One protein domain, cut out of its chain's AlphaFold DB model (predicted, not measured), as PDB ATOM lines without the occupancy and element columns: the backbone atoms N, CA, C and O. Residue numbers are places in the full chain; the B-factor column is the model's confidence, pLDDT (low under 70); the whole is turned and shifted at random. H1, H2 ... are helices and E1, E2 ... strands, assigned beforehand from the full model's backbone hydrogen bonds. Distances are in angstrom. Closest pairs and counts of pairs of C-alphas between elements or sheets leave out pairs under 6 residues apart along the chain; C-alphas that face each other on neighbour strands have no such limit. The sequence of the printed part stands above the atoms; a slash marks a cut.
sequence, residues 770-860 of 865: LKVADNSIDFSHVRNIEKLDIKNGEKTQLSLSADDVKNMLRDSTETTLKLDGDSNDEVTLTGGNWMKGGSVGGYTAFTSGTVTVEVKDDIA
ATOM      1  N   LEU A 770     -29.659   0.120  39.408       62.25
ATOM      2  CA  LEU A 770     -30.461   1.317  39.650       62.25
ATOM      3  C   LEU A 770     -30.600   2.235  38.456       62.25
ATOM      4  O   LEU A 770     -29.741   2.315  37.572       62.25
ATOM      5  N   LYS A 771     -31.756   2.895  38.462       51.34
ATOM      6  CA  LYS A 771     -32.329   3.645  37.357       51.34
ATOM      7  C   LYS A 771     -32.309   5.133  37.667       51.34
ATOM      8  O   LYS A 771     -32.709   5.592  38.738       51.34
ATOM      9  N   VAL A 772     -31.797   5.878  36.701       58.44
ATOM     10  CA  VAL A 772     -31.337   7.247  36.913       58.44
ATOM     11  C   VAL A 772     -31.863   8.104  35.773       58.44
ATOM     12  O   VAL A 772     -31.482   7.904  34.621       58.44
ATOM     13  N   ALA A 773     -32.809   8.990  36.079       44.41
ATOM     14  CA  ALA A 773     -33.644   9.623  35.064       44.41
ATOM     15  C   ALA A 773     -33.016  10.850  34.396       44.41
ATOM     16  O   ALA A 773     -33.439  11.209  33.302       44.41
ATOM     17  N   ASP A 774     -32.016  11.484  35.005       51.06
ATOM     18  CA  ASP A 774     -31.318  12.636  34.437       51.06
ATOM     19  C   ASP A 774     -29.944  12.846  35.113       51.06
ATOM     20  O   ASP A 774     -29.413  11.946  35.760       51.06
ATOM     21  N   ASN A 775     -29.355  14.035  34.949       57.72
ATOM     22  CA  ASN A 775     -28.133  14.476  35.625       57.72
ATOM     23  C   ASN A 775     -28.363  15.436  36.817       57.72
ATOM     24  O   ASN A 775     -27.399  16.042  37.291       57.72
ATOM     25  N   SER A 776     -29.600  15.576  37.313       50.59
ATOM     26  CA  SER A 776     -29.911  16.093  38.655       50.59
ATOM     27  C   SER A 776     -29.665  15.035  39.727       50.59
ATOM     28  O   SER A 776     -29.239  15.375  40.834       50.59
ATOM     29  N   ILE A 777     -29.826  13.754  39.377       56.09
ATOM     30  CA  ILE A 777     -29.322  12.673  40.214       56.09
ATOM     31  C   ILE A 777     -27.801  12.707  40.166       56.09
ATOM     32  O   ILE A 777     -27.148  12.447  39.153       56.09
ATOM     33  N   ASP A 778     -27.228  13.021  41.315       58.41
ATOM     34  CA  ASP A 778     -25.801  12.973  41.533       58.41
ATOM     35  C   ASP A 778     -25.355  11.500  41.620       58.41
ATOM     36  O   ASP A 778     -25.344  10.900  42.698       58.41
ATOM     37  N   PHE A 779     -24.992  10.922  40.466       65.81
ATOM     38  CA  PHE A 779     -24.497   9.545  40.276       65.81
ATOM     39  C   PHE A 779     -23.341   9.141  41.204       65.81
ATOM     40  O   PHE A 779     -23.056   7.954  41.355       65.81
ATOM     41  N   SER A 780     -22.693  10.088  41.886       58.62
ATOM     42  CA  SER A 780     -21.763   9.756  42.967       58.62
ATOM     43  C   SER A 780     -22.434   9.078  44.185       58.62
ATOM     44  O   SER A 780     -21.732   8.558  45.053       58.62
ATOM     45  N   HIS A 781     -23.774   9.011  44.216       48.53
ATOM     46  CA  HIS A 781     -24.612   8.397  45.261       48.53
ATOM     47  C   HIS A 781     -25.322   7.100  44.823       48.53
ATOM     48  O   HIS A 781     -26.154   6.564  45.549       48.53
ATOM     49  N   VAL A 782     -24.990   6.599  43.636       58.06
ATOM     50  CA  VAL A 782     -25.624   5.476  42.933       58.06
ATOM     51  C   VAL A 782     -24.635   4.305  42.988       58.06
ATOM     52  O   VAL A 782     -23.486   4.510  42.611       58.06
ATOM     53  N   ARG A 783     -25.010   3.144  43.561       47.94
ATOM     54  CA  ARG A 783     -24.076   2.091  44.055       47.94
ATOM     55  C   ARG A 783     -24.747   0.743  44.369       47.94
ATOM     56  O   ARG A 783     -25.924   0.757  44.701       47.94
ATOM     57  N   ASN A 784     -23.971  -0.346  44.332       56.06
ATOM     58  CA  ASN A 784     -24.388  -1.752  44.179       56.06
ATOM     59  C   ASN A 784     -25.098  -2.020  42.847       56.06
ATOM     60  O   ASN A 784     -26.166  -2.598  42.788       56.06
ATOM     61  N   ILE A 785     -24.563  -1.422  41.783       55.78
ATOM     62  CA  ILE A 785     -25.197  -1.256  40.479       55.78
ATOM     63  C   ILE A 785     -24.246  -1.758  39.395       55.78
ATOM     64  O   ILE A 785     -23.536  -1.002  38.722       55.78
ATOM     65  N   GLU A 786     -24.272  -3.067  39.205       82.25
ATOM     66  CA  GLU A 786     -23.632  -3.835  38.137       82.25
ATOM     67  C   GLU A 786     -23.903  -3.193  36.769       82.25
ATOM     68  O   GLU A 786     -23.068  -3.165  35.852       82.25
ATOM     69  N   LYS A 787     -25.132  -2.688  36.646       61.19
ATOM     70  CA  LYS A 787     -25.700  -2.088  35.456       61.19
ATOM     71  C   LYS A 787     -26.339  -0.760  35.799       61.19
ATOM     72  O   LYS A 787     -27.467  -0.700  36.286       61.19
ATOM     73  N   LEU A 788     -25.629   0.313  35.467       77.00
ATOM     74  CA  LEU A 788     -26.254   1.620  35.421       77.00
ATOM     75  C   LEU A 788     -27.203   1.645  34.230       77.00
ATOM     76  O   LEU A 788     -26.746   1.612  33.082       77.00
ATOM     77  N   ASP A 789     -28.499   1.735  34.504       55.19
ATOM     78  CA  ASP A 789     -29.482   1.922  33.449       55.19
ATOM     79  C   ASP A 789     -29.894   3.393  33.371       55.19
ATOM     80  O   ASP A 789     -30.624   3.911  34.219       55.19
ATOM     81  N   ILE A 790     -29.380   4.067  32.342       67.75
ATOM     82  CA  ILE A 790     -29.725   5.453  31.995       67.75
ATOM     83  C   ILE A 790     -30.737   5.529  30.851       67.75
ATOM     84  O   ILE A 790     -31.020   6.624  30.363       67.75
ATOM     85  N   LYS A 791     -31.264   4.388  30.377       53.97
ATOM     86  CA  LYS A 791     -32.315   4.366  29.353       53.97
ATOM     87  C   LYS A 791     -33.606   4.952  29.924       53.97
ATOM     88  O   LYS A 791     -34.459   4.239  30.442       53.97
ATOM     89  N   ASN A 792     -33.755   6.260  29.772       52.03
ATOM     90  CA  ASN A 792     -34.962   7.029  30.078       52.03
ATOM     91  C   ASN A 792     -35.765   7.406  28.809       52.03
ATOM     92  O   ASN A 792     -36.927   7.795  28.908       52.03
ATOM     93  N   GLY A 793     -35.173   7.258  27.615       39.50
ATOM     94  CA  GLY A 793     -35.801   7.511  26.312       39.50
ATOM     95  C   GLY A 793     -35.617   8.926  25.738       39.50
ATOM     96  O   GLY A 793     -36.071   9.180  24.619       39.50
ATOM     97  N   GLU A 794     -34.940   9.836  26.444       50.38
ATOM     98  CA  GLU A 794     -34.503  11.136  25.907       50.38
ATOM     99  C   GLU A 794     -33.005  11.129  25.574       50.38
ATOM    100  O   GLU A 794     -32.283  10.227  25.982       50.38
ATOM    101  N   LYS A 795     -32.508  12.143  24.839       62.00
ATOM    102  CA  LYS A 795     -31.058  12.286  24.623       62.00
ATOM    103  C   LYS A 795     -30.382  12.680  25.936       62.00
ATOM    104  O   LYS A 795     -30.223  13.872  26.227       62.00
ATOM    105  N   THR A 796     -29.891  11.690  26.660       67.56
ATOM    106  CA  THR A 796     -29.263  11.894  27.958       67.56
ATOM    107  C   THR A 796     -27.786  12.198  27.770       67.56
ATOM    108  O   THR A 796     -26.995  11.374  27.309       67.56
ATOM    109  N   GLN A 797     -27.395  13.428  28.113       74.44
ATOM    110  CA  GLN A 797     -25.987  13.821  28.177       74.44
ATOM    111  C   GLN A 797     -25.413  13.391  29.516       74.44
ATOM    112  O   GLN A 797     -25.211  14.195  30.429       74.44
ATOM    113  N   LEU A 798     -25.156  12.092  29.613       79.94
ATOM    114  CA  LEU A 798     -24.516  11.531  30.776       79.94
ATOM    115  C   LEU A 798     -23.006  11.773  30.705       79.94
ATOM    116  O   LEU A 798     -22.279  11.163  29.915       79.94
ATOM    117  N   SER A 799     -22.526  12.655  31.577       83.19
ATOM    118  CA  SER A 799     -21.108  12.722  31.909       83.19
ATOM    119  C   SER A 799     -20.817  11.678  32.980       83.19
ATOM    120  O   SER A 799     -21.061  11.935  34.155       83.19
ATOM    121  N   LEU A 800     -20.257  10.538  32.583       83.81
ATOM    122  CA  LEU A 800     -19.659   9.591  33.520       83.81
ATOM    123  C   LEU A 800     -18.156   9.792  33.532       83.81
ATOM    124  O   LEU A 800     -17.458   9.489  32.565       83.81
ATOM    125  N   SER A 801     -17.613  10.253  34.645       85.31
ATOM    126  CA  SER A 801     -16.190  10.075  34.874       85.31
ATOM    127  C   SER A 801     -15.860   8.587  35.054       85.31
ATOM    128  O   SER A 801     -16.700   7.765  35.422       85.31
ATOM    129  N   ALA A 802     -14.590   8.229  34.861       74.56
ATOM    130  CA  ALA A 802     -14.067   6.924  35.269       74.56
ATOM    131  C   ALA A 802     -14.197   6.656  36.774       74.56
ATOM    132  O   ALA A 802     -13.906   5.542  37.208       74.56
ATOM    133  N   ASP A 803     -14.571   7.657  37.568       74.25
ATOM    134  CA  ASP A 803     -14.864   7.517  38.985       74.25
ATOM    135  C   ASP A 803     -16.366   7.280  39.218       74.25
ATOM    136  O   ASP A 803     -16.693   6.398  40.000       74.25
ATOM    137  N   ASP A 804     -17.270   7.895  38.449       79.38
ATOM    138  CA  ASP A 804     -18.713   7.591  38.499       79.38
ATOM    139  C   ASP A 804     -19.000   6.144  38.086       79.38
ATOM    140  O   ASP A 804     -19.701   5.422  38.785       79.38
ATOM    141  N   VAL A 805     -18.341   5.661  37.026       75.69
ATOM    142  CA  VAL A 805     -18.394   4.245  36.614       75.69
ATOM    143  C   VAL A 805     -18.007   3.303  37.757       75.69
ATOM    144  O   VAL A 805     -18.663   2.284  37.959       75.69
ATOM    145  N   LYS A 806     -16.957   3.650  38.517       71.56
ATOM    146  CA  LYS A 806     -16.551   2.900  39.715       71.56
ATOM    147  C   LYS A 806     -17.529   3.060  40.875       71.56
ATOM    148  O   LYS A 806     -17.504   2.202  41.745       71.56
ATOM    149  N   ASN A 807     -18.283   4.158  40.952       67.06
ATOM    150  CA  ASN A 807     -19.198   4.437  42.060       67.06
ATOM    151  C   ASN A 807     -20.434   3.536  42.015       67.06
ATOM    152  O   ASN A 807     -20.915   3.157  43.073       67.06
ATOM    153  N   MET A 808     -20.873   3.156  40.814       72.44
ATOM    154  CA  MET A 808     -22.135   2.445  40.590       72.44
ATOM    155  C   MET A 808     -21.910   0.939  40.611       72.44
ATOM    156  O   MET A 808     -22.449   0.285  41.489       72.44
ATOM    157  N   LEU A 809     -20.945   0.438  39.829       67.94
ATOM    158  CA  LEU A 809     -20.353  -0.911  39.961       67.94
ATOM    159  C   LEU A 809     -19.846  -1.272  41.355       67.94
ATOM    160  O   LEU A 809     -19.357  -2.371  41.604       67.94
ATOM    161  N   ARG A 810     -19.745  -0.284  42.222       51.91
ATOM    162  CA  ARG A 810     -19.232  -0.476  43.554       51.91
ATOM    163  C   ARG A 810     -20.111  -1.488  44.260       51.91
ATOM    164  O   ARG A 810     -21.320  -1.338  44.225       51.91
ATOM    165  N   ASP A 811     -19.471  -2.461  44.894       46.12
ATOM    166  CA  ASP A 811     -20.086  -3.539  45.679       46.12
ATOM    167  C   ASP A 811     -20.634  -4.727  44.842       46.12
ATOM    168  O   ASP A 811     -20.727  -5.844  45.350       46.12
ATOM    169  N   SER A 812     -20.703  -4.540  43.520       57.22
ATOM    170  CA  SER A 812     -20.903  -5.558  42.483       57.22
ATOM    171  C   SER A 812     -19.970  -6.772  42.530       57.22
ATOM    172  O   SER A 812     -18.765  -6.660  42.794       57.22
ATOM    173  N   THR A 813     -20.476  -7.932  42.092       63.06
ATOM    174  CA  THR A 813     -19.613  -9.065  41.692       63.06
ATOM    175  C   THR A 813     -18.955  -8.876  40.314       63.06
ATOM    176  O   THR A 813     -17.998  -9.586  39.981       63.06
ATOM    177  N   GLU A 814     -19.412  -7.901  39.526       70.19
ATOM    178  CA  GLU A 814     -18.899  -7.569  38.198       70.19
ATOM    179  C   GLU A 814     -17.803  -6.492  38.262       70.19
ATOM    180  O   GLU A 814     -17.828  -5.542  39.036       70.19
ATOM    181  N   THR A 815     -16.810  -6.603  37.378       76.50
ATOM    182  CA  THR A 815     -15.723  -5.599  37.253       76.50
ATOM    183  C   THR A 815     -15.990  -4.563  36.161       76.50
ATOM    184  O   THR A 815     -15.117  -3.765  35.810       76.50
ATOM    185  N   THR A 816     -17.174  -4.632  35.556       84.69
ATOM    186  CA  THR A 816     -17.488  -4.020  34.269       84.69
ATOM    187  C   THR A 816     -18.895  -3.465  34.304       84.69
ATOM    188  O   THR A 816     -19.850  -4.233  34.378       84.69
ATOM    189  N   LEU A 817     -19.014  -2.137  34.240       89.06
ATOM    190  CA  LEU A 817     -20.302  -1.474  34.273       89.06
ATOM    191  C   LEU A 817     -20.944  -1.795  32.945       89.06
ATOM    192  O   LEU A 817     -20.454  -1.351  31.900       89.06
ATOM    193  N   LYS A 818     -22.029  -2.554  32.977       77.44
ATOM    194  CA  LYS A 818     -22.875  -2.659  31.799       77.44
ATOM    195  C   LYS A 818     -23.652  -1.361  31.732       77.44
ATOM    196  O   LYS A 818     -24.557  -1.128  32.523       77.44
ATOM    197  N   LEU A 819     -23.229  -0.491  30.823       85.50
ATOM    198  CA  LEU A 819     -23.945   0.733  30.533       85.50
ATOM    199  C   LEU A 819     -24.755   0.523  29.268       85.50
ATOM    200  O   LEU A 819     -24.230   0.422  28.153       85.50
ATOM    201  N   ASP A 820     -26.057   0.462  29.475       63.06
ATOM    202  CA  ASP A 820     -27.037   0.439  28.416       63.06
ATOM    203  C   ASP A 820     -27.600   1.862  28.218       63.06
ATOM    204  O   ASP A 820     -27.848   2.596  29.169       63.06
ATOM    205  N   GLY A 821     -27.771   2.252  26.954       62.25
ATOM    206  CA  GLY A 821     -28.368   3.516  26.502       62.25
ATOM    207  C   GLY A 821     -28.943   3.347  25.090       62.25
ATOM    208  O   GLY A 821     -28.865   2.247  24.525       62.25
ATOM    209  N   ASP A 822     -29.536   4.391  24.514       47.28
ATOM    210  CA  ASP A 822     -30.192   4.349  23.201       47.28
ATOM    211  C   ASP A 822     -29.372   5.063  22.122       47.28
ATOM    212  O   ASP A 822     -28.672   6.029  22.391       47.28
ATOM    213  N   SER A 823     -29.442   4.587  20.870       67.75
ATOM    214  CA  SER A 823     -28.487   4.881  19.768       67.75
ATOM    215  C   SER A 823     -28.179   6.359  19.436       67.75
ATOM    216  O   SER A 823     -27.301   6.631  18.617       67.75
ATOM    217  N   ASN A 824     -28.890   7.315  20.030       58.28
ATOM    218  CA  ASN A 824     -28.709   8.763  19.899       58.28
ATOM    219  C   ASN A 824     -28.126   9.454  21.152       58.28
ATOM    220  O   ASN A 824     -27.933  10.674  21.110       58.28
ATOM    221  N   ASP A 825     -27.852   8.718  22.229       80.19
ATOM    222  CA  ASP A 825     -27.225   9.220  23.456       80.19
ATOM    223  C   ASP A 825     -25.740   9.546  23.272       80.19
ATOM    224  O   ASP A 825     -25.034   8.954  22.450       80.19
ATOM    225  N   GLU A 826     -25.259  10.495  24.077       80.88
ATOM    226  CA  GLU A 826     -23.845  10.867  24.161       80.88
ATOM    227  C   GLU A 826     -23.350  10.643  25.588       80.88
ATOM    228  O   GLU A 826     -23.477  11.501  26.464       80.88
ATOM    229  N   VAL A 827     -22.736   9.480  25.797       85.62
ATOM    230  CA  VAL A 827     -21.969   9.200  27.008       85.62
ATOM    231  C   VAL A 827     -20.610   9.869  26.853       85.62
ATOM    232  O   VAL A 827     -19.806   9.484  25.997       85.62
ATOM    233  N   THR A 828     -20.358  10.883  27.677       88.75
ATOM    234  CA  THR A 828     -19.042  11.520  27.753       88.75
ATOM    235  C   THR A 828     -18.271  10.872  28.891       88.75
ATOM    236  O   THR A 828     -18.518  11.158  30.062       88.75
ATOM    237  N   LEU A 829     -17.341   9.986  28.541       88.25
ATOM    238  CA  LEU A 829     -16.461   9.322  29.488       88.25
ATOM    239  C   LEU A 829     -15.301  10.257  29.848       88.25
ATOM    240  O   LEU A 829     -14.419  10.529  29.037       88.25
ATOM    241  N   THR A 830     -15.292  10.774  31.074       85.69
ATOM    242  CA  THR A 830     -14.312  11.784  31.516       85.69
ATOM    243  C   THR A 830     -13.313  11.227  32.540       85.69
ATOM    244  O   THR A 830     -13.416  10.086  32.991       85.69
ATOM    245  N   GLY A 831     -12.279  12.006  32.882       67.19
ATOM    246  CA  GLY A 831     -11.358  11.698  33.990       67.19
ATOM    247  C   GLY A 831     -10.398  10.512  33.793       67.19
ATOM    248  O   GLY A 831      -9.680  10.161  34.726       67.19
ATOM    249  N   GLY A 832     -10.345   9.897  32.608       70.00
ATOM    250  CA  GLY A 832      -9.559   8.689  32.341       70.00
ATOM    251  C   GLY A 832      -8.806   8.712  31.011       70.00
ATOM    252  O   GLY A 832      -9.089   9.529  30.143       70.00
ATOM    253  N   ASN A 833      -7.858   7.785  30.841       83.12
ATOM    254  CA  ASN A 833      -7.234   7.494  29.544       83.12
ATOM    255  C   ASN A 833      -7.977   6.309  28.915       83.12
ATOM    256  O   ASN A 833      -7.468   5.184  28.899       83.12
ATOM    257  N   TRP A 834      -9.213   6.548  28.486       88.50
ATOM    258  CA  TRP A 834     -10.095   5.509  27.971       88.50
ATOM    259  C   TRP A 834      -9.606   4.960  26.624       88.50
ATOM    260  O   TRP A 834      -9.179   5.693  25.733       88.50
ATOM    261  N   MET A 835      -9.682   3.641  26.462       87.56
ATOM    262  CA  MET A 835      -9.349   2.946  25.221       87.56
ATOM    263  C   MET A 835     -10.549   2.136  24.733       87.56
ATOM    264  O   MET A 835     -11.112   1.350  25.493       87.56
ATOM    265  N   LYS A 836     -10.903   2.300  23.455       88.94
ATOM    266  CA  LYS A 836     -11.952   1.520  22.784       88.94
ATOM    267  C   LYS A 836     -11.417   0.141  22.395       88.94
ATOM    268  O   LYS A 836     -10.465   0.035  21.617       88.94
ATOM    269  N   GLY A 837     -12.023  -0.896  22.960       85.06
ATOM    270  CA  GLY A 837     -11.761  -2.297  22.661       85.06
ATOM    271  C   GLY A 837     -12.453  -2.778  21.383       85.06
ATOM    272  O   GLY A 837     -12.974  -1.999  20.585       85.06
ATOM    273  N   GLY A 838     -12.442  -4.096  21.184       77.62
ATOM    274  CA  GLY A 838     -13.279  -4.735  20.171       77.62
ATOM    275  C   GLY A 838     -14.721  -4.888  20.657       77.62
ATOM    276  O   GLY A 838     -14.948  -5.084  21.848       77.62
ATOM    277  N   SER A 839     -15.668  -4.848  19.720       81.75
ATOM    278  CA  SER A 839     -17.050  -5.289  19.939       81.75
ATOM    279  C   SER A 839     -17.074  -6.801  20.208       81.75
ATOM    280  O   SER A 839     -16.506  -7.587  19.439       81.75
ATOM    281  N   VAL A 840     -17.702  -7.207  21.314       77.75
ATOM    282  CA  VAL A 840     -17.895  -8.602  21.733       77.75
ATOM    283  C   VAL A 840     -19.288  -8.730  22.348       77.75
ATOM    284  O   VAL A 840     -19.682  -7.938  23.193       77.75
ATOM    285  N   GLY A 841     -20.074  -9.718  21.911       78.88
ATOM    286  CA  GLY A 841     -21.413  -9.957  22.472       78.88
ATOM    287  C   GLY A 841     -22.440  -8.836  22.241       78.88
ATOM    288  O   GLY A 841     -23.504  -8.875  22.849       78.88
ATOM    289  N   GLY A 842     -22.149  -7.860  21.373       75.25
ATOM    290  CA  GLY A 842     -22.984  -6.670  21.176       75.25
ATOM    291  C   GLY A 842     -22.614  -5.484  22.073       75.25
ATOM    292  O   GLY A 842     -23.332  -4.487  22.064       75.25
ATOM    293  N   TYR A 843     -21.522  -5.570  22.838       89.69
ATOM    294  CA  TYR A 843     -20.955  -4.461  23.606       89.69
ATOM    295  C   TYR A 843     -19.526  -4.177  23.146       89.69
ATOM    296  O   TYR A 843     -18.732  -5.090  22.911       89.69
ATOM    297  N   THR A 844     -19.164  -2.900  23.080       87.94
ATOM    298  CA  THR A 844     -17.777  -2.480  22.934       87.94
ATOM    299  C   THR A 844     -17.278  -2.035  24.298       87.94
ATOM    300  O   THR A 844     -17.794  -1.087  24.887       87.94
ATOM    301  N   ALA A 845     -16.241  -2.706  24.789       91.06
ATOM    302  CA  ALA A 845     -15.582  -2.314  26.024       91.06
ATOM    303  C   ALA A 845     -14.826  -0.988  25.842       91.06
ATOM    304  O   ALA A 845     -14.007  -0.841  24.930       91.06
ATOM    305  N   PHE A 846     -15.058  -0.047  26.750       92.69
ATOM    306  CA  PHE A 846     -14.240   1.140  26.958       92.69
ATOM    307  C   PHE A 846     -13.522   0.962  28.286       92.69
ATOM    308  O   PHE A 846     -14.162   0.804  29.324       92.69
ATOM    309  N   THR A 847     -12.190   0.954  28.263       88.75
ATOM    310  CA  THR A 847     -11.393   0.628  29.453       88.75
ATOM    311  C   THR A 847     -10.439   1.764  29.800       88.75
ATOM    312  O   THR A 847      -9.642   2.181  28.959       88.75
ATOM    313  N   SER A 848     -10.487   2.246  31.043       87.56
ATOM    314  CA  SER A 848      -9.540   3.217  31.602       87.56
ATOM    315  C   SER A 848      -8.898   2.628  32.856       87.56
ATOM    316  O   SER A 848      -9.522   2.494  33.909       87.56
ATOM    317  N   GLY A 849      -7.629   2.232  32.734       80.06
ATOM    318  CA  GLY A 849      -6.912   1.533  33.801       80.06
ATOM    319  C   GLY A 849      -7.531   0.164  34.094       80.06
ATOM    320  O   GLY A 849      -7.360  -0.764  33.310       80.06
ATOM    321  N   THR A 850      -8.214   0.047  35.234       75.69
ATOM    322  CA  THR A 850      -8.913  -1.171  35.690       75.69
ATOM    323  C   THR A 850     -10.433  -1.073  35.581       75.69
ATOM    324  O   THR A 850     -11.116  -2.007  35.979       75.69
ATOM    325  N   VAL A 851     -10.963   0.061  35.116       84.88
ATOM    326  CA  VAL A 851     -12.404   0.295  35.003       84.88
ATOM    327  C   VAL A 851     -12.828  -0.009  33.580       84.88
ATOM    328  O   VAL A 851     -12.274   0.578  32.647       84.88
ATOM    329  N   THR A 852     -13.817  -0.882  33.421       88.31
ATOM    330  CA  THR A 852     -14.458  -1.134  32.132       88.31
ATOM    331  C   THR A 852     -15.886  -0.616  32.187       88.31
ATOM    332  O   THR A 852     -16.630  -0.957  33.104       88.31
ATOM    333  N   VAL A 853     -16.275   0.177  31.192       91.44
ATOM    334  CA  VAL A 853     -17.679   0.285  30.796       91.44
ATOM    335  C   VAL A 853     -17.841  -0.594  29.571       91.44
ATOM    336  O   VAL A 853     -17.214  -0.337  28.541       91.44
ATOM    337  N   GLU A 854     -18.661  -1.631  29.657       90.31
ATOM    338  CA  GLU A 854     -19.184  -2.261  28.451       90.31
ATOM    339  C   GLU A 854     -20.363  -1.417  27.988       90.31
ATOM    340  O   GLU A 854     -21.434  -1.422  28.592       90.31
ATOM    341  N   VAL A 855     -20.127  -0.647  26.924       85.88
ATOM    342  CA  VAL A 855     -21.133   0.210  26.300       85.88
ATOM    343  C   VAL A 855     -21.698  -0.523  25.089       85.88
ATOM    344  O   VAL A 855     -20.936  -1.016  24.253       85.88
ATOM    345  N   LYS A 856     -23.028  -0.606  24.979       85.56
ATOM    346  CA  LYS A 856     -23.714  -1.301  23.873       85.56
ATOM    347  C   LYS A 856     -23.205  -0.825  22.507       85.56
ATOM    348  O   LYS A 856     -23.044   0.376  22.294       85.56
ATOM    349  N   ASP A 857     -22.989  -1.730  21.552       77.19
ATOM    350  CA  ASP A 857     -22.425  -1.398  20.231       77.19
ATOM    351  C   ASP A 857     -23.226  -0.319  19.480       77.19
ATOM    352  O   ASP A 857     -22.649   0.501  18.758       77.19
ATOM    353  N   ASP A 858     -24.540  -0.284  19.708       65.38
ATOM    354  CA  ASP A 858     -25.485   0.663  19.111       65.38
ATOM    355  C   ASP A 858     -25.245   2.125  19.542       65.38
ATOM    356  O   ASP A 858     -25.546   3.039  18.775       65.38
ATOM    357  N   ILE A 859     -24.648   2.352  20.724       75.44
ATOM    358  CA  ILE A 859     -24.177   3.669  21.202       75.44
ATOM    359  C   ILE A 859     -22.651   3.810  21.206       75.44
ATOM    360  O   ILE A 859     -22.140   4.928  21.175       75.44
ATOM    361  N   ALA A 860     -21.891   2.714  21.149       79.38
ATOM    362  CA  ALA A 860     -20.425   2.713  21.189       79.38
ATOM    363  C   ALA A 860     -19.741   3.527  20.071       79.38
ATOM    364  O   ALA A 860     -18.542   3.811  20.147       79.38
TER     365      ALA A 860
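What this domain is: This is residues 770 to 860 of the 865 residues of an uncharacterized protein of Campylobacter concisus (UniProt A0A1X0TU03). With little regular structure, a twisted four-strand wall, E3 E7 E6 E5, stands across from a parallel pair, E2 and E4, with helix H1 between them at one end. Of 91 printed residues, 36, mostly strand, are in named elements: E1, E2, H1, then E3 to E7. The whole is compact, radius of gyration of the C-alphas 11.8 A, spans 32 by 29 by 23 A.

How they stand to each other: Start in the mixed sheet at hairpins E5, residues 835 to 840, E6, 843 to 848, and E7, 851 to 856, an antiparallel meander; N 837 to O 845 and N 846 to O 853 are 2.8 A. E3, 816 to 819, is parallel to E7, N 854 to O 817 being 2.9 A. H1, 804 to 808, is on this sheet, height 8.6 A, O 804 and N 808 within hydrogen-bond range. E2, 799 to 801, is parallel to E4, 828 to 830; N 830 to O 800 is 2.9 A.

Where its parts are: Find E1, 787 to 789, from C-alpha 787 at (-25.700, -2.088, 35.456); E7 ends with C-alpha 856 at (-23.714, -1.301, 23.873).

The domain as a whole: The printed part has no cut; 38 residues are under pLDDT 70.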